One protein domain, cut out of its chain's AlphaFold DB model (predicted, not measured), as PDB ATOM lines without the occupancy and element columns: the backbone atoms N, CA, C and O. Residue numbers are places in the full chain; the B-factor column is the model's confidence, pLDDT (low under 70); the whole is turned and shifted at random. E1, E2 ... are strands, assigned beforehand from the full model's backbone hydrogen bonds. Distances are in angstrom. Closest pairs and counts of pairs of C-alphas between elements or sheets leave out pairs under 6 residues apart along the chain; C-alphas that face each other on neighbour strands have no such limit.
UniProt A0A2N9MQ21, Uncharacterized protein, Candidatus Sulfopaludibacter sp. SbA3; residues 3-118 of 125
ATOM      1  N   LEU A   3      -3.782 -30.283  29.497       98.44
ATOM      2  CA  LEU A   3      -4.293 -29.318  30.463       98.44
ATOM      3  C   LEU A   3      -3.321 -29.164  31.640       98.44
ATOM      4  O   LEU A   3      -2.590 -30.088  31.991       98.44
ATOM      5  N   GLU A   4      -3.340 -27.995  32.276       98.31
ATOM      6  CA  GLU A   4      -2.454 -27.635  33.394       98.31
ATOM      7  C   GLU A   4      -2.681 -28.494  34.652       98.31
ATOM      8  O   GLU A   4      -1.806 -28.597  35.504       98.31
ATOM      9  N   ASN A   5      -3.833 -29.161  34.763       97.00
ATOM     10  CA  ASN A   5      -4.144 -30.098  35.848       97.00
ATOM     11  C   ASN A   5      -3.608 -31.526  35.597       97.00
ATOM     12  O   ASN A   5      -4.093 -32.482  36.205       97.00
ATOM     13  N   ASN A   6      -2.643 -31.677  34.685       97.69
ATOM     14  CA  ASN A   6      -2.039 -32.940  34.251       97.69
ATOM     15  C   ASN A   6      -3.002 -33.942  33.596       97.69
ATOM     16  O   ASN A   6      -2.651 -35.108  33.436       97.69
ATOM     17  N   THR A   7      -4.189 -33.508  33.174       98.31
ATOM     18  CA  THR A   7      -5.062 -34.335  32.336       98.31
ATOM     19  C   THR A   7      -4.874 -34.030  30.855       98.31
ATOM     20  O   THR A   7      -4.428 -32.945  30.472       98.31
ATOM     21  N   GLN A   8      -5.202 -34.993  29.999       98.50
ATOM     22  CA  GLN A   8      -5.069 -34.845  28.552       98.50
ATOM     23  C   GLN A   8      -6.292 -35.394  27.835       98.50
ATOM     24  O   GLN A   8      -6.970 -36.301  28.317       98.50
ATOM     25  N   PHE A   9      -6.548 -34.854  26.651       98.56
ATOM     26  CA  PHE A   9      -7.612 -35.323  25.780       98.56
ATOM     27  C   PHE A   9      -7.132 -35.373  24.337       98.56
ATOM     28  O   PHE A   9      -6.488 -34.440  23.853       98.56
ATOM     29  N   MET A  10      -7.530 -36.415  23.623       98.44
ATOM     30  CA  MET A  10      -7.570 -36.440  22.165       98.44
ATOM     31  C   MET A  10      -9.032 -36.629  21.775       98.44
ATOM     32  O   MET A  10      -9.661 -37.558  22.264       98.44
ATOM     33  N   LEU A  11      -9.589 -35.736  20.963       98.50
ATOM     34  CA  LEU A  11     -10.968 -35.819  20.480       98.50
ATOM     35  C   LEU A  11     -10.934 -35.664  18.963       98.50
ATOM     36  O   LEU A  11     -10.242 -34.777  18.465       98.50
ATOM     37  N   PHE A  12     -11.711 -36.465  18.243       97.81
ATOM     38  CA  PHE A  12     -11.908 -36.286  16.813       97.81
ATOM     39  C   PHE A  12     -13.385 -36.390  16.439       97.81
ATOM     40  O   PHE A  12     -14.164 -37.140  17.034       97.81
ATOM     41  N   GLN A  13     -13.766 -35.625  15.417       96.94
ATOM     42  CA  GLN A  13     -15.098 -35.654  14.834       96.94
ATOM     43  C   GLN A  13     -14.999 -35.839  13.328       96.94
ATOM     44  O   GLN A  13     -14.491 -34.975  12.611       96.94
ATOM     45  N   LEU A  14     -15.540 -36.953  12.854       96.06
ATOM     46  CA  LEU A  14     -15.657 -37.252  11.437       96.06
ATOM     47  C   LEU A  14     -16.944 -36.623  10.901       96.06
ATOM     48  O   LEU A  14     -18.007 -36.729  11.518       96.06
ATOM     49  N   ARG A  15     -16.847 -35.962   9.747       93.94
ATOM     50  CA  ARG A  15     -17.999 -35.402   9.035       93.94
ATOM     51  C   ARG A  15     -18.246 -36.212   7.775       93.94
ATOM     52  O   ARG A  15     -17.314 -36.478   7.018       93.94
ATOM     53  N   ARG A  16     -19.498 -36.585   7.551       93.00
ATOM     54  CA  ARG A  16     -19.952 -37.193   6.302       93.00
ATOM     55  C   ARG A  16     -20.092 -36.128   5.220       93.00
ATOM     56  O   ARG A  16     -20.122 -34.930   5.506       93.00
ATOM     57  N   ALA A  17     -20.203 -36.569   3.968       89.38
ATOM     58  CA  ALA A  17     -20.360 -35.675   2.820       89.38
ATOM     59  C   ALA A  17     -21.632 -34.805   2.898       89.38
ATOM     60  O   ALA A  17     -21.645 -33.698   2.372       89.38
ATOM     61  N   ASP A  18     -22.672 -35.282   3.586       89.81
ATOM     62  CA  ASP A  18     -23.916 -34.544   3.847       89.81
ATOM     63  C   ASP A  18     -23.810 -33.550   5.025       89.81
ATOM     64  O   ASP A  18     -24.791 -32.907   5.391       89.81
ATOM     65  N   GLY A  19     -22.625 -33.421   5.632       87.69
ATOM     66  CA  GLY A  19     -22.362 -32.547   6.775       87.69
ATOM     67  C   GLY A  19     -22.756 -33.135   8.130       87.69
ATOM     68  O   GLY A  19     -22.448 -32.528   9.158       87.69
ATOM     69  N   THR A  20     -23.390 -34.311   8.171       93.75
ATOM     70  CA  THR A  20     -23.721 -34.978   9.434       93.75
ATOM     71  C   THR A  20     -22.469 -35.537  10.108       93.75
ATOM     72  O   THR A  20     -21.441 -35.797   9.477       93.75
ATOM     73  N   ILE A  21     -22.538 -35.701  11.427       95.06
ATOM     74  CA  ILE A  21     -21.432 -36.252  12.211       95.06
ATOM     75  C   ILE A  21     -21.487 -37.777  12.147       95.06
ATOM     76  O   ILE A  21     -22.528 -38.373  12.429       95.06
ATOM     77  N   ASP A  22     -20.364 -38.413  11.816       95.81
ATOM     78  CA  ASP A  22     -20.281 -39.870  11.813       95.81
ATOM     79  C   ASP A  22     -20.225 -40.420  13.257       95.81
ATOM     80  O   ASP A  22     -19.472 -39.887  14.086       95.81
ATOM     81  N   PRO A  23     -20.983 -41.486  13.585       95.06
ATOM     82  CA  PRO A  23     -21.003 -42.089  14.916       95.06
ATOM     83  C   PRO A  23     -19.658 -42.682  15.354       95.06
ATOM     84  O   PRO A  23     -19.467 -42.863  16.553       95.06
ATOM     85  N   HIS A  24     -18.718 -42.939  14.435       96.56
ATOM     86  CA  HIS A  24     -17.364 -43.394  14.776       96.56
ATOM     87  C   HIS A  24     -16.443 -42.270  15.274       96.56
ATOM     88  O   HIS A  24     -15.290 -42.523  15.618       96.56
ATOM     89  N   SER A  25     -16.937 -41.031  15.344       97.94
ATOM     90  CA  SER A  25     -16.275 -39.964  16.098       97.94
ATOM     91  C   SER A  25     -16.045 -40.413  17.544       97.94
ATOM     92  O   SER A  25     -16.912 -41.026  18.168       97.94
ATOM     93  N   SER A  26     -14.878 -40.127  18.102       98.56
ATOM     94  CA  SER A  26     -14.574 -40.532  19.473       98.56
ATOM     95  C   SER A  26     -13.422 -39.722  20.052       98.56
ATOM     96  O   SER A  26     -12.919 -38.778  19.441       98.56
ATOM     97  N   GLY A  27     -13.022 -40.070  21.263       98.44
ATOM     98  CA  GLY A  27     -11.878 -39.482  21.913       98.44
ATOM     99  C   GLY A  27     -11.293 -40.385  22.981       98.44
ATOM    100  O   GLY A  27     -11.756 -41.494  23.243       98.44
ATOM    101  N   THR A  28     -10.242 -39.896  23.610       98.69
ATOM    102  CA  THR A  28      -9.579 -40.523  24.744       98.69
ATOM    103  C   THR A  28      -9.279 -39.448  25.770       98.69
ATOM    104  O   THR A  28      -8.702 -38.413  25.439       98.69
ATOM    105  N   PHE A  29      -9.671 -39.707  27.009       98.69
ATOM    106  CA  PHE A  29      -9.258 -38.953  28.180       98.69
ATOM    107  C   PHE A  29      -8.114 -39.688  28.872       98.69
ATOM    108  O   PHE A  29      -8.201 -40.894  29.090       98.69
ATOM    109  N   ILE A  30      -7.067 -38.963  29.241       98.69
ATOM    110  CA  ILE A  30      -5.976 -39.458  30.077       98.69
ATOM    111  C   ILE A  30      -6.050 -38.686  31.392       98.69
ATOM    112  O   ILE A  30      -5.891 -37.462  31.415       98.69
ATOM    113  N   ALA A  31      -6.335 -39.404  32.477       98.12
ATOM    114  CA  ALA A  31      -6.359 -38.842  33.821       98.12
ATOM    115  C   ALA A  31      -4.941 -38.482  34.301       98.12
ATOM    116  O   ALA A  31      -3.945 -38.907  33.719       98.12
ATOM    117  N   SER A  32      -4.843 -37.706  35.382       97.81
ATOM    118  CA  SER A  32      -3.558 -37.255  35.942       97.81
ATOM    119  C   SER A  32      -2.671 -38.389  36.465       97.81
ATOM    120  O   SER A  32      -1.465 -38.203  36.607       97.81
ATOM    121  N   ASP A  33      -3.253 -39.563  36.718       97.56
ATOM    122  CA  ASP A  33      -2.566 -40.813  37.066       97.56
ATOM    123  C   ASP A  33      -2.116 -41.626  35.831       97.56
ATOM    124  O   ASP A  33      -1.567 -42.716  35.973       97.56
ATOM    125  N   GLY A  34      -2.354 -41.117  34.618       97.81
ATOM    126  CA  GLY A  34      -2.018 -41.770  33.353       97.81
ATOM    127  C   GLY A  34      -3.063 -42.770  32.853       97.81
ATOM    128  O   GLY A  34      -2.892 -43.344  31.776       97.81
ATOM    129  N   ARG A  35      -4.167 -42.989  33.578       98.44
ATOM    130  CA  ARG A  35      -5.211 -43.929  33.155       98.44
ATOM    131  C   ARG A  35      -5.985 -43.387  31.956       98.44
ATOM    132  O   ARG A  35      -6.617 -42.331  32.028       98.44
ATOM    133  N   ALA A  36      -5.992 -44.159  30.872       98.44
ATOM    134  CA  ALA A  36      -6.756 -43.858  29.668       98.44
ATOM    135  C   ALA A  36      -8.220 -44.314  29.791       98.44
ATOM    136  O   ALA A  36      -8.517 -45.393  30.302       98.44
ATOM    137  N   THR A  37      -9.142 -43.490  29.300       98.38
ATOM    138  CA  THR A  37     -10.578 -43.770  29.214       98.38
ATOM    139  C   THR A  37     -11.069 -43.406  27.818       98.38
ATOM    140  O   THR A  37     -10.903 -42.270  27.374       98.38
ATOM    141  N   PHE A  38     -11.680 -44.366  27.124       98.44
ATOM    142  CA  PHE A  38     -12.331 -44.127  25.837       98.44
ATOM    143  C   PHE A  38     -13.574 -43.244  26.013       98.44
ATOM    144  O   PHE A  38     -14.364 -43.466  26.930       98.44
ATOM    145  N   LEU A  39     -13.751 -42.275  25.115       98.50
ATOM    146  CA  LEU A  39     -14.907 -41.385  25.060       98.50
ATOM    147  C   LEU A  39     -15.663 -41.618  23.742       98.50
ATOM    148  O   LEU A  39     -15.168 -41.217  22.684       98.50
ATOM    149  N   PRO A  40     -16.852 -42.242  23.752       98.06
ATOM    150  CA  PRO A  40     -17.676 -42.323  22.551       98.06
ATOM    151  C   PRO A  40     -18.196 -40.932  22.163       98.06
ATOM    152  O   PRO A  40     -18.315 -40.048  23.015       98.06
ATOM    153  N   ARG A  41     -18.594 -40.743  20.893       97.00
ATOM    154  CA  ARG A  41     -19.191 -39.483  20.410       97.00
ATOM    155  C   ARG A  41     -20.296 -38.943  21.317       97.00
ATOM    156  O   ARG A  41     -20.428 -37.732  21.454       97.00
ATOM    157  N   SER A  42     -21.117 -39.808  21.906       97.25
ATOM    158  CA  SER A  42     -22.235 -39.403  22.764       97.25
ATOM    159  C   SER A  42     -21.808 -38.702  24.058       97.25
ATOM    160  O   SER A  42     -22.630 -38.016  24.659       97.25
ATOM    161  N   GLU A  43     -20.552 -38.840  24.487       97.94
ATOM    162  CA  GLU A  43     -20.063 -38.256  25.740       97.94
ATOM    163  C   GLU A  43     -19.477 -36.850  25.589       97.94
ATOM    164  O   GLU A  43     -19.208 -36.202  26.602       97.94
ATOM    165  N   PHE A  44     -19.305 -36.353  24.362       98.44
ATOM    166  CA  PHE A  44     -18.766 -35.017  24.138       98.44
ATOM    167  C   PHE A  44     -19.455 -34.258  23.006       98.44
ATOM    168  O   PHE A  44     -20.029 -34.832  22.077       98.44
ATOM    169  N   THR A  45     -19.365 -32.933  23.069       98.19
ATOM    170  CA  THR A  45     -19.785 -32.031  21.995       98.19
ATOM    171  C   THR A  45     -18.623 -31.151  21.560       98.19
ATOM    172  O   THR A  45     -17.816 -30.726  22.386       98.19
ATOM    173  N   LEU A  46     -18.549 -30.896  20.252       98.12
ATOM    174  CA  LEU A  46     -17.651 -29.926  19.630       98.12
ATOM    175  C   LEU A  46     -18.517 -28.958  18.824       98.12
ATOM    176  O   LEU A  46     -19.057 -29.319  17.778       98.12
ATOM    177  N   GLU A  47     -18.691 -27.748  19.335       98.00
ATOM    178  CA  GLU A  47     -19.540 -26.724  18.729       98.00
ATOM    179  C   GLU A  47     -18.666 -25.601  18.155       98.00
ATOM    180  O   GLU A  47     -17.908 -24.982  18.904       98.00
ATOM    181  N   PRO A  48     -18.724 -25.325  16.843       97.62
ATOM    182  CA  PRO A  48     -17.962 -24.234  16.256       97.62
ATOM    183  C   PRO A  48     -18.583 -22.883  16.643       97.62
ATOM    184  O   PRO A  48     -19.779 -22.672  16.460       97.62
ATOM    185  N   LEU A  49     -17.764 -21.959  17.141       98.19
ATOM    186  CA  LEU A  49     -18.196 -20.633  17.600       98.19
ATOM    187  C   LEU A  49     -17.753 -19.499  16.670       98.19
ATOM    188  O   LEU A  49     -18.456 -18.502  16.532       98.19
ATOM    189  N   GLU A  50     -16.584 -19.632  16.044       98.19
ATOM    190  CA  GLU A  50     -16.010 -18.613  15.161       98.19
ATOM    191  C   GLU A  50     -15.312 -19.281  13.985       98.19
ATOM    192  O   GLU A  50     -14.705 -20.344  14.134       98.19
ATOM    193  N   PHE A  51     -15.395 -18.645  12.819       98.06
ATOM    194  CA  PHE A  51     -14.834 -19.157  11.582       98.06
ATOM    195  C   PHE A  51     -13.879 -18.149  10.962       98.06
ATOM    196  O   PHE A  51     -14.191 -16.964  10.877       98.06
ATOM    197  N   TRP A  52     -12.772 -18.657  10.439       97.94
ATOM    198  CA  TRP A  52     -11.867 -17.942   9.558       97.94
ATOM    199  C   TRP A  52     -12.014 -18.481   8.135       97.94
ATOM    200  O   TRP A  52     -12.141 -19.688   7.925       97.94
ATOM    201  N   THR A  53     -12.005 -17.585   7.155       97.81
ATOM    202  CA  THR A  53     -12.040 -17.950   5.738       97.81
ATOM    203  C   THR A  53     -10.660 -17.738   5.146       97.81
ATOM    204  O   THR A  53     -10.130 -16.627   5.215       97.81
ATOM    205  N   SER A  54     -10.096 -18.782   4.538       96.44
ATOM    206  CA  SER A  54      -8.803 -18.681   3.871       96.44
ATOM    207  C   SER A  54      -8.875 -17.705   2.694       96.44
ATOM    208  O   SER A  54      -9.736 -17.863   1.824       96.44
ATOM    209  N   PRO A  55      -7.964 -16.722   2.596       94.56
ATOM    210  CA  PRO A  55      -7.858 -15.885   1.405       94.56
ATOM    211  C   PRO A  55      -7.263 -16.642   0.206       94.56
ATOM    212  O   PRO A  55      -7.358 -16.147  -0.912       94.56
ATOM    213  N   ARG A  56      -6.644 -17.817   0.423       92.38
ATOM    214  CA  ARG A  56      -5.983 -18.621  -0.621       92.38
ATOM    215  C   ARG A  56      -6.935 -19.611  -1.283       92.38
ATOM    216  O   ARG A  56      -6.955 -19.719  -2.503       92.38
ATOM    217  N   THR A  57      -7.704 -20.346  -0.484       93.25
ATOM    218  CA  THR A  57      -8.565 -21.439  -0.973       93.25
ATOM    219  C   THR A  57     -10.053 -21.122  -0.862       93.25
ATOM    220  O   THR A  57     -10.879 -21.874  -1.376       93.25
ATOM    221  N   HIS A  58     -10.402 -20.038  -0.158       94.62
ATOM    222  CA  HIS A  58     -11.767 -19.682   0.242       94.62
ATOM    223  C   HIS A  58     -12.470 -20.715   1.138       94.62
ATOM    224  O   HIS A  58     -13.659 -20.570   1.429       94.62
ATOM    225  N   ALA A  59     -11.748 -21.725   1.634       95.06
ATOM    226  CA  ALA A  59     -12.266 -22.661   2.618       95.06
ATOM    227  C   ALA A  59     -12.545 -21.956   3.953       95.06
ATOM    228  O   ALA A  59     -11.809 -21.063   4.377       95.06
ATOM    229  N   ARG A  60     -13.632 -22.358   4.620       96.69
ATOM    230  CA  ARG A  60     -14.106 -21.746   5.868       96.69
ATOM    231  C   ARG A  60     -13.884 -22.692   7.042       96.69
ATOM    232  O   ARG A  60     -14.616 -23.666   7.197       96.69
ATOM    233  N   TYR A  61     -12.912 -22.373   7.888       97.38
ATOM    234  CA  TYR A  61     -12.474 -23.195   9.011       97.38
ATOM    235  C   TYR A  61     -13.005 -22.652  10.337       97.38
ATOM    236  O   TYR A  61     -12.834 -21.466  10.612       97.38
ATOM    237  N   PRO A  62     -13.623 -23.474  11.191       97.44
ATOM    238  CA  PRO A  62     -13.905 -23.088  12.567       97.44
ATOM    239  C   PRO A  62     -12.602 -22.999  13.378       97.44
ATOM    240  O   PRO A  62     -11.950 -24.002  13.658       97.44
ATOM    241  N   VAL A  63     -12.222 -21.784  13.761       98.00
ATOM    242  CA  VAL A  63     -10.986 -21.489  14.514       98.00
ATOM    243  C   VAL A  63     -11.238 -21.281  16.006       98.00
ATOM    244  O   VAL A  63     -10.296 -21.182  16.793       98.00
ATOM    245  N   LYS A  64     -12.513 -21.261  16.411       98.44
ATOM    246  CA  LYS A  64     -12.939 -21.278  17.808       98.44
ATOM    247  C   LYS A  64     -14.017 -22.324  18.019       98.44
ATOM    248  O   LYS A  64     -14.980 -22.385  17.253       98.44
ATOM    249  N   TRP A  65     -13.881 -23.090  19.092       98.50
ATOM    250  CA  TRP A  65     -14.783 -24.179  19.436       98.50
ATOM    251  C   TRP A  65     -15.165 -24.145  20.907       98.50
ATOM    252  O   TRP A  65     -14.340 -23.816  21.757       98.50
ATOM    253  N   ARG A  66     -16.388 -24.574  21.207       98.69
ATOM    254  CA  ARG A  66     -16.796 -25.005  22.539       98.69
ATOM    255  C   ARG A  66     -16.740 -26.519  22.629       98.69
ATOM    256  O   ARG A  66     -17.275 -27.221  21.773       98.69
ATOM    257  N   ILE A  67     -16.100 -27.005  23.681       98.62
ATOM    258  CA  ILE A  67     -15.926 -28.419  23.989       98.62
ATOM    259  C   ILE A  67     -16.613 -28.693  25.320       98.62
ATOM    260  O   ILE A  67     -16.276 -28.063  26.322       98.62
ATOM    261  N   ALA A  68     -17.538 -29.649  25.356       98.69
ATOM    262  CA  ALA A  68     -18.151 -30.096  26.604       98.69
ATOM    263  C   ALA A  68     -18.064 -31.615  26.748       98.69
ATOM    264  O   ALA A  68     -18.329 -32.343  25.794       98.69
ATOM    265  N   ILE A  69     -17.718 -32.081  27.951       98.38
ATOM    266  CA  ILE A  69     -17.703 -33.500  28.343       98.38
ATOM    267  C   ILE A  69     -18.374 -33.600  29.725       98.38
ATOM    268  O   ILE A  69     -17.685 -33.607  30.753       98.38
ATOM    269  N   PRO A  70     -19.721 -33.623  29.790       97.94
ATOM    270  CA  PRO A  70     -20.461 -33.453  31.044       97.94
ATOM    271  C   PRO A  70     -20.105 -34.475  32.126       97.94
ATOM    272  O   PRO A  70     -19.941 -34.109  33.286       97.94
ATOM    273  N   ARG A  71     -19.893 -35.742  31.744       96.81
ATOM    274  CA  ARG A  71     -19.502 -36.828  32.663       96.81
ATOM    275  C   ARG A  71     -18.213 -36.519  33.439       96.81
ATOM    276  O   ARG A  71     -18.053 -36.980  34.565       96.81
ATOM    277  N   LEU A  72     -17.310 -35.738  32.846       97.06
ATOM    278  CA  LEU A  72     -16.030 -35.340  33.437       97.06
ATOM    279  C   LEU A  72     -16.042 -33.900  33.972       97.06
ATOM    280  O   LEU A  72     -15.005 -33.418  34.410       97.06
ATOM    281  N   HIS A  73     -17.196 -33.220  33.956       97.12
ATOM    282  CA  HIS A  73     -17.340 -31.815  34.359       97.12
ATOM    283  C   HIS A  73     -16.420 -30.868  33.568       97.12
ATOM    284  O   HIS A  73     -15.977 -29.836  34.072       97.12
ATOM    285  N   VAL A  74     -16.138 -31.216  32.309       98.19
ATOM    286  CA  VAL A  74     -15.286 -30.421  31.422       98.19
ATOM    287  C   VAL A  74     -16.152 -29.535  30.540       98.19
ATOM    288  O   VAL A  74     -17.048 -30.008  29.841       98.19
ATOM    289  N   SER A  75     -15.834 -28.247  30.556       98.44
ATOM    290  CA  SER A  75     -16.322 -27.235  29.622       98.44
ATOM    291  C   SER A  75     -15.146 -26.337  29.256       98.44
ATOM    292  O   SER A  75     -14.523 -25.749  30.149       98.44
ATOM    293  N   LEU A  76     -14.782 -26.306  27.979       98.62
ATOM    294  CA  LEU A  76     -13.613 -25.592  27.478       98.62
ATOM    295  C   LEU A  76     -13.967 -24.800  26.224       98.62
ATOM    296  O   LEU A  76     -14.632 -25.314  25.327       98.62
ATOM    297  N   ASP A  77     -13.443 -23.587  26.129       98.69
ATOM    298  CA  ASP A  77     -13.306 -22.887  24.861       98.69
ATOM    299  C   ASP A  77     -11.897 -23.174  24.312       98.69
ATOM    300  O   ASP A  77     -10.892 -23.006  25.011       98.69
ATOM    301  N   CYS A  78     -11.837 -23.622  23.060       98.38
ATOM    302  CA  CYS A  78     -10.620 -23.837  22.288       98.38
ATOM    303  C   CYS A  78     -10.487 -22.730  21.241       98.38
ATOM    304  O   CYS A  78     -11.431 -22.479  20.490       98.38
ATOM    305  N   VAL A  79      -9.328 -22.075  21.188       98.50
ATOM    306  CA  VAL A  79      -9.056 -20.954  20.279       98.50
ATOM    307  C   VAL A  79      -7.738 -21.206  19.558       98.50
ATOM    308  O   VAL A  79      -6.707 -21.416  20.206       98.50
ATOM    309  N   ALA A  80      -7.761 -21.166  18.226       97.88
ATOM    310  CA  ALA A  80      -6.554 -21.185  17.410       97.88
ATOM    311  C   ALA A  80      -5.627 -20.019  17.791       97.88
ATOM    312  O   ALA A  80      -6.069 -18.879  17.908       97.88
ATOM    313  N   ALA A  81      -4.333 -20.294  17.965       95.69
ATOM    314  CA  ALA A  81      -3.347 -19.274  18.327       95.69
ATOM    315  C   ALA A  81      -3.184 -18.213  17.227       95.69
ATOM    316  O   ALA A  81      -2.965 -17.039  17.517       95.69
ATOM    317  N   LEU A  82      -3.320 -18.635  15.968       94.56
ATOM    318  CA  LEU A  82      -3.374 -17.782  14.788       94.56
ATOM    319  C   LEU A  82      -4.499 -18.279  13.868       94.56
ATOM    320  O   LEU A  82      -4.684 -19.495  13.749       94.56
ATOM    321  N   PRO A  83      -5.241 -17.377  13.202       86.88
ATOM    322  CA  PRO A  83      -6.315 -17.779  12.299       86.88
ATOM    323  C   PRO A  83      -5.789 -18.424  11.005       86.88
ATOM    324  O   PRO A  83      -6.355 -19.414  10.543       86.88
ATOM    325  N   ASP A  84      -4.691 -17.901  10.447       94.25
ATOM    326  CA  ASP A  84      -4.077 -18.413   9.217       94.25
ATOM    327  C   ASP A  84      -3.013 -19.473   9.528       94.25
ATOM    328  O   ASP A  84      -1.832 -19.173   9.692       94.25
ATOM    329  N   GLN A  85      -3.466 -20.721   9.637       93.94
ATOM    330  CA  GLN A  85      -2.618 -21.910   9.759       93.94
ATOM    331  C   GLN A  85      -3.043 -22.979   8.729       93.94
ATOM    332  O   GLN A  85      -3.031 -24.179   8.987       93.94
ATOM    333  N   GLU A  86      -3.490 -22.536   7.547       94.69
ATOM    334  CA  GLU A  86      -3.866 -23.431   6.448       94.69
ATOM    335  C   GLU A  86      -2.644 -23.858   5.628       94.69
ATOM    336  O   GLU A  86      -1.961 -23.031   5.015       94.69
ATOM    337  N   LEU A  87      -2.454 -25.169   5.519       91.44
ATOM    338  CA  LEU A  87      -1.529 -25.819   4.604       91.44
ATOM    339  C   LEU A  87      -2.244 -26.074   3.271       91.44
ATOM    340  O   LEU A  87      -2.848 -27.127   3.043       91.44
ATOM    341  N   ALA A  88      -2.207 -25.071   2.394       82.25
ATOM    342  CA  ALA A  88      -2.777 -25.159   1.055       82.25
ATOM    343  C   ALA A  88      -1.901 -26.051   0.165       82.25
ATOM    344  O   ALA A  88      -0.821 -25.648  -0.270       82.25
ATOM    345  N   ALA A  89      -2.372 -27.266  -0.115       74.88
ATOM    346  CA  ALA A  89      -1.745 -28.131  -1.099       74.88
ATOM    347  C   ALA A  89      -1.925 -27.530  -2.504       74.88
ATOM    348  O   ALA A  89      -3.035 -27.206  -2.921       74.88
ATOM    349  N   GLY A  90      -0.824 -27.360  -3.238       62.06
ATOM    350  CA  GLY A  90      -0.822 -26.725  -4.561       62.06
ATOM    351  C   GLY A  90      -1.313 -27.608  -5.719       62.06
ATOM    352  O   GLY A  90      -1.287 -27.152  -6.858       62.06
ATOM    353  N   GLY A  91      -1.732 -28.853  -5.466       64.94
ATOM    354  CA  GLY A  91      -2.116 -29.828  -6.495       64.94
ATOM    355  C   GLY A  91      -3.270 -30.736  -6.061       64.94
ATOM    356  O   GLY A  91      -3.654 -30.739  -4.896       64.94
ATOM    357  N   GLU A  92      -3.836 -31.507  -6.995       66.88
ATOM    358  CA  GLU A  92      -5.022 -32.348  -6.737       66.88
ATOM    359  C   GLU A  92      -4.740 -33.618  -5.917       66.88
ATOM    360  O   GLU A  92      -5.674 -34.238  -5.414       66.88
ATOM    361  N   GLU A  93      -3.471 -34.002  -5.772       71.56
ATOM    362  CA  GLU A  93      -3.063 -35.259  -5.128       71.56
ATOM    363  C   GLU A  93      -2.963 -35.165  -3.602       71.56
ATOM    364  O   GLU A  93      -3.038 -36.184  -2.916       71.56
ATOM    365  N   LEU A  94      -2.803 -33.955  -3.057       76.81
ATOM    366  CA  LEU A  94      -2.637 -33.739  -1.622       76.81
ATOM    367  C   LEU A  94      -3.838 -32.966  -1.064       76.81
ATOM    368  O   LEU A  94      -4.239 -31.952  -1.639       76.81
ATOM    369  N   PRO A  95      -4.428 -33.410   0.057       81.19
ATOM    370  CA  PRO A  95      -5.504 -32.662   0.681       81.19
ATOM    371  C   PRO A  95      -4.991 -31.348   1.281       81.19
ATOM    372  O   PRO A  95      -3.874 -31.264   1.784       81.19
ATOM    373  N   THR A  96      -5.839 -30.318   1.257       89.94
ATOM    374  CA  THR A  96      -5.622 -29.085   2.023       89.94
ATOM    375  C   THR A  96      -6.001 -29.317   3.480       89.94
ATOM    376  O   THR A  96      -7.129 -29.738   3.774       89.94
ATOM    377  N   TYR A  97      -5.090 -28.962   4.382       92.31
ATOM    378  CA  TYR A  97      -5.271 -29.052   5.827       92.31
ATOM    379  C   TYR A  97      -5.338 -27.660   6.442       92.31
ATOM    380  O   TYR A  97      -4.733 -26.709   5.952       92.31
ATOM    381  N   TRP A  98      -6.046 -27.544   7.555       95.88
ATOM    382  CA  TRP A  98      -5.771 -26.506   8.536       95.88
ATOM    383  C   TRP A  98      -5.179 -27.197   9.751       95.88
ATOM    384  O   TRP A  98      -5.782 -28.129  10.284       95.88
ATOM    385  N   GLU A  99      -3.994 -26.762  10.151       94.56
ATOM    386  CA  GLU A  99      -3.164 -27.422  11.147       94.56
ATOM    387  C   GLU A  99      -2.500 -26.358  11.999       94.56
ATOM    388  O   GLU A  99      -1.650 -25.607  11.524       94.56
ATOM    389  N   GLY A 100      -2.911 -26.259  13.260       95.62
ATOM    390  CA  GLY A 100      -2.496 -25.120  14.047       95.62
ATOM    391  C   GLY A 100      -2.518 -25.304  15.545       95.62
ATOM    392  O   GLY A 100      -3.362 -25.997  16.118       95.62
ATOM    393  N   ALA A 101      -1.590 -24.598  16.188       97.44
ATOM    394  CA  ALA A 101      -1.541 -24.499  17.634       97.44
ATOM    395  C   ALA A 101      -2.832 -23.860  18.159       97.44
ATOM    396  O   ALA A 101      -3.373 -22.924  17.558       97.44
ATOM    397  N   ALA A 102      -3.302 -24.352  19.300       97.94
ATOM    398  CA  ALA A 102      -4.506 -23.871  19.958       97.94
ATOM    399  C   ALA A 102      -4.305 -23.764  21.472       97.94
ATOM    400  O   ALA A 102      -3.566 -24.539  22.085       97.94
ATOM    401  N   SER A 103      -5.005 -22.808  22.076       98.19
ATOM    402  CA  SER A 103      -5.112 -22.659  23.528       98.19
ATOM    403  C   SER A 103      -6.497 -23.082  24.009       98.19
ATOM    404  O   SER A 103      -7.478 -23.020  23.263       98.19
ATOM    405  N   TYR A 104      -6.563 -23.532  25.258       98.50
ATOM    406  CA  TYR A 104      -7.779 -24.012  25.904       98.50
ATOM    407  C   TYR A 104      -7.985 -23.271  27.220       98.50
ATOM    408  O   TYR A 104      -7.033 -23.021  27.963       98.50
ATOM    409  N   SER A 105      -9.233 -22.925  27.519       98.56
ATOM    410  CA  SER A 105      -9.617 -22.229  28.750       98.56
ATOM    411  C   SER A 105     -11.031 -22.610  29.181       98.56
ATOM    412  O   SER A 105     -11.803 -23.108  28.369       98.56
ATOM    413  N   GLY A 106     -11.389 -22.372  30.445       98.31
ATOM    414  CA  GLY A 106     -12.695 -22.712  31.012       98.31
ATOM    415  C   GLY A 106     -12.519 -23.486  32.313       98.31
ATOM    416  O   GLY A 106     -11.843 -23.013  33.221       98.31
ATOM    417  N   SER A 107     -13.086 -24.692  32.377       97.94
ATOM    418  CA  SER A 107     -12.917 -25.635  33.500       97.94
ATOM    419  C   SER A 107     -11.452 -25.967  33.829       97.94
ATOM    420  O   SER A 107     -11.136 -26.287  34.972       97.94
ATOM    421  N   ALA A 108     -10.551 -25.847  32.852       97.75
ATOM    422  CA  ALA A 108      -9.104 -25.856  33.028       97.75
ATOM    423  C   ALA A 108      -8.444 -25.036  31.909       97.75
ATOM    424  O   ALA A 108      -9.078 -24.704  30.905       97.75
ATOM    425  N   ARG A 109      -7.163 -24.709  32.080       98.56
ATOM    426  CA  ARG A 109      -6.329 -24.104  31.034       98.56
ATOM    427  C   ARG A 109      -5.419 -25.149  30.413       98.56
ATOM    428  O   ARG A 109      -5.126 -26.168  31.039       98.56
ATOM    429  N   GLY A 110      -4.984 -24.905  29.186       98.31
ATOM    430  CA  GLY A 110      -4.061 -25.797  28.504       98.31
ATOM    431  C   GLY A 110      -3.718 -25.358  27.093       98.31
ATOM    432  O   GLY A 110      -4.153 -24.312  26.609       98.31
ATOM    433  N   VAL A 111      -2.949 -26.206  26.423       98.56
ATOM    434  CA  VAL A 111      -2.481 -26.006  25.050       98.56
ATOM    435  C   VAL A 111      -2.659 -27.280  24.235       98.56
ATOM    436  O   VAL A 111      -2.870 -28.380  24.760       98.56
ATOM    437  N   GLY A 112      -2.601 -27.149  22.921       97.81
ATOM    438  CA  GLY A 112      -2.675 -28.288  22.028       97.81
ATOM    439  C   GLY A 112      -2.697 -27.871  20.575       97.81
ATOM    440  O   GLY A 112      -2.099 -26.868  20.187       97.81
ATOM    441  N   TYR A 113      -3.389 -28.677  19.787       97.38
ATOM    442  CA  TYR A 113      -3.380 -28.595  18.342       97.38
ATOM    443  C   TYR A 113      -4.778 -28.889  17.810       97.38
ATOM    444  O   TYR A 113      -5.485 -29.736  18.366       97.38
ATOM    445  N   LEU A 114      -5.162 -28.182  16.756       96.81
ATOM    446  CA  LEU A 114      -6.347 -28.459  15.962       96.81
ATOM    447  C   LEU A 114      -5.897 -28.863  14.562       96.81
ATOM    448  O   LEU A 114      -5.070 -28.190  13.952       96.81
ATOM    449  N   GLU A 115      -6.480 -29.943  14.061       96.56
ATOM    450  CA  GLU A 115      -6.322 -30.402  12.687       96.56
ATOM    451  C   GLU A 115      -7.706 -30.508  12.051       96.56
ATOM    452  O   GLU A 115      -8.668 -30.985  12.663       96.56
ATOM    453  N   MET A 116      -7.822 -30.018  10.823       95.44
ATOM    454  CA  MET A 116      -9.075 -29.951  10.095       95.44
ATOM    455  C   MET A 116      -8.847 -30.218   8.613       95.44
ATOM    456  O   MET A 116      -8.150 -29.478   7.924       95.44
ATOM    457  N   THR A 117      -9.536 -31.230   8.100       93.19
ATOM    458  CA  THR A 117      -9.539 -31.598   6.682       93.19
ATOM    459  C   THR A 117     -10.934 -31.478   6.091       93.19
ATOM    460  O   THR A 117     -11.933 -31.334   6.807       93.19
ATOM    461  N   GLY A 118     -11.021 -31.514   4.763       91.25
ATOM    462  CA  GLY A 118     -12.305 -31.607   4.071       91.25
ATOM    463  C   GLY A 118     -13.079 -30.290   3.933       91.25
ATOM    464  O   GLY A 118     -14.229 -30.321   3.512       91.25
TER     465      GLY A 118
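What this domain is: This is residues 3 to 118 of the 125 residues of an uncharacterized protein of Candidatus Sulfopaludibacter sp. SbA3 (UniProt A0A2N9MQ21). A strongly twisted sheet of five strands folds back on itself into two leaves that face each other, E4 with E5 and E7 with E8, with E6 at the fold. A small separate sheet, E1 E2 E3, extends the wall beyond E8, with E1 beside E8 but not paired with it. The printed part has 116 residues with no named helix and eight named strands, E1 to E8 in chain order; both sheets are antiparallel and the class is all strand. It is compact, with a radius of gyration of the C-alphas of 15.0 A, yet elongated in outline, spanning 45 by 28 by 23 A.

Where its parts are: In the larger sheet, E4 is residues 45 to 53, 22.9 A long, and E5 is residues 60 to 69, 25.6 A. E6 is residues 74 to 80, 18.9 A, E7 is residues 97 to 106, 27.0 A, and E8 is residues 110 to 117, 23.2 A. E8 ends with C-alpha 117 at (-9.539, -31.598, 6.682). In the smaller sheet, E1 is residues 8 to 12, 13.7 A, starting with C-alpha 8 at (-5.069, -34.845, 28.552). E2 is residues 26 to 30, 13.7 A, and E3 is residues 36 to 40, 13.1 A.

How they stand to each other: The larger sheet runs E4 E5 E6 E7 E8, a meander, each strand the antiparallel neighbour of the one before. It is a folded sheet, one sheet bent back into two leaves: E4 E5 face E7 E8 with 16 pairs of C-alphas within 11 A, and E6 is the hinge. E4 bends by 59 degrees at residue 50, E5 by 57 degrees at residue 64 and E7 by 58 degrees at residue 101. Between the leaves, the closest C-alphas of E5 and E8 are those of Tyr 61 and Met 116, 7.6 A apart. Within hydrogen-bond range are N 47 and O 66, 2.9 A, in the hairpin E4 and E5; N 67 and O 76, 2.8 A, in E5 and E6; N 79 and O 103, 2.9 A, in E6 and E7; and N 100 and O 114, 3.0 A, in E7 and E8. E1 and E8 are near each other, with 10 pairs of C-alphas within 10 A. E1 E2 E3 is a second meander: N 10 and O 28 are 2.9 A apart in the hairpin E1 and E2, and N 27 and O 39 are 2.8 A apart in E2 and E3. E3 and E4 are apart.

The domain as a whole: The C-alphas of Asp 33 and Gly 91, the two farthest apart, are 44.9 A apart. The printed part has no cut. The links E1 to E2, 13 residues, and E6 to E7, 16 residues, are long; in the latter, residues 86 to 87 pair with residues 97 to 98 of E7, antiparallel. Mean pLDDT of the printed part is 95.0, and residues 90 to 92 are under 70.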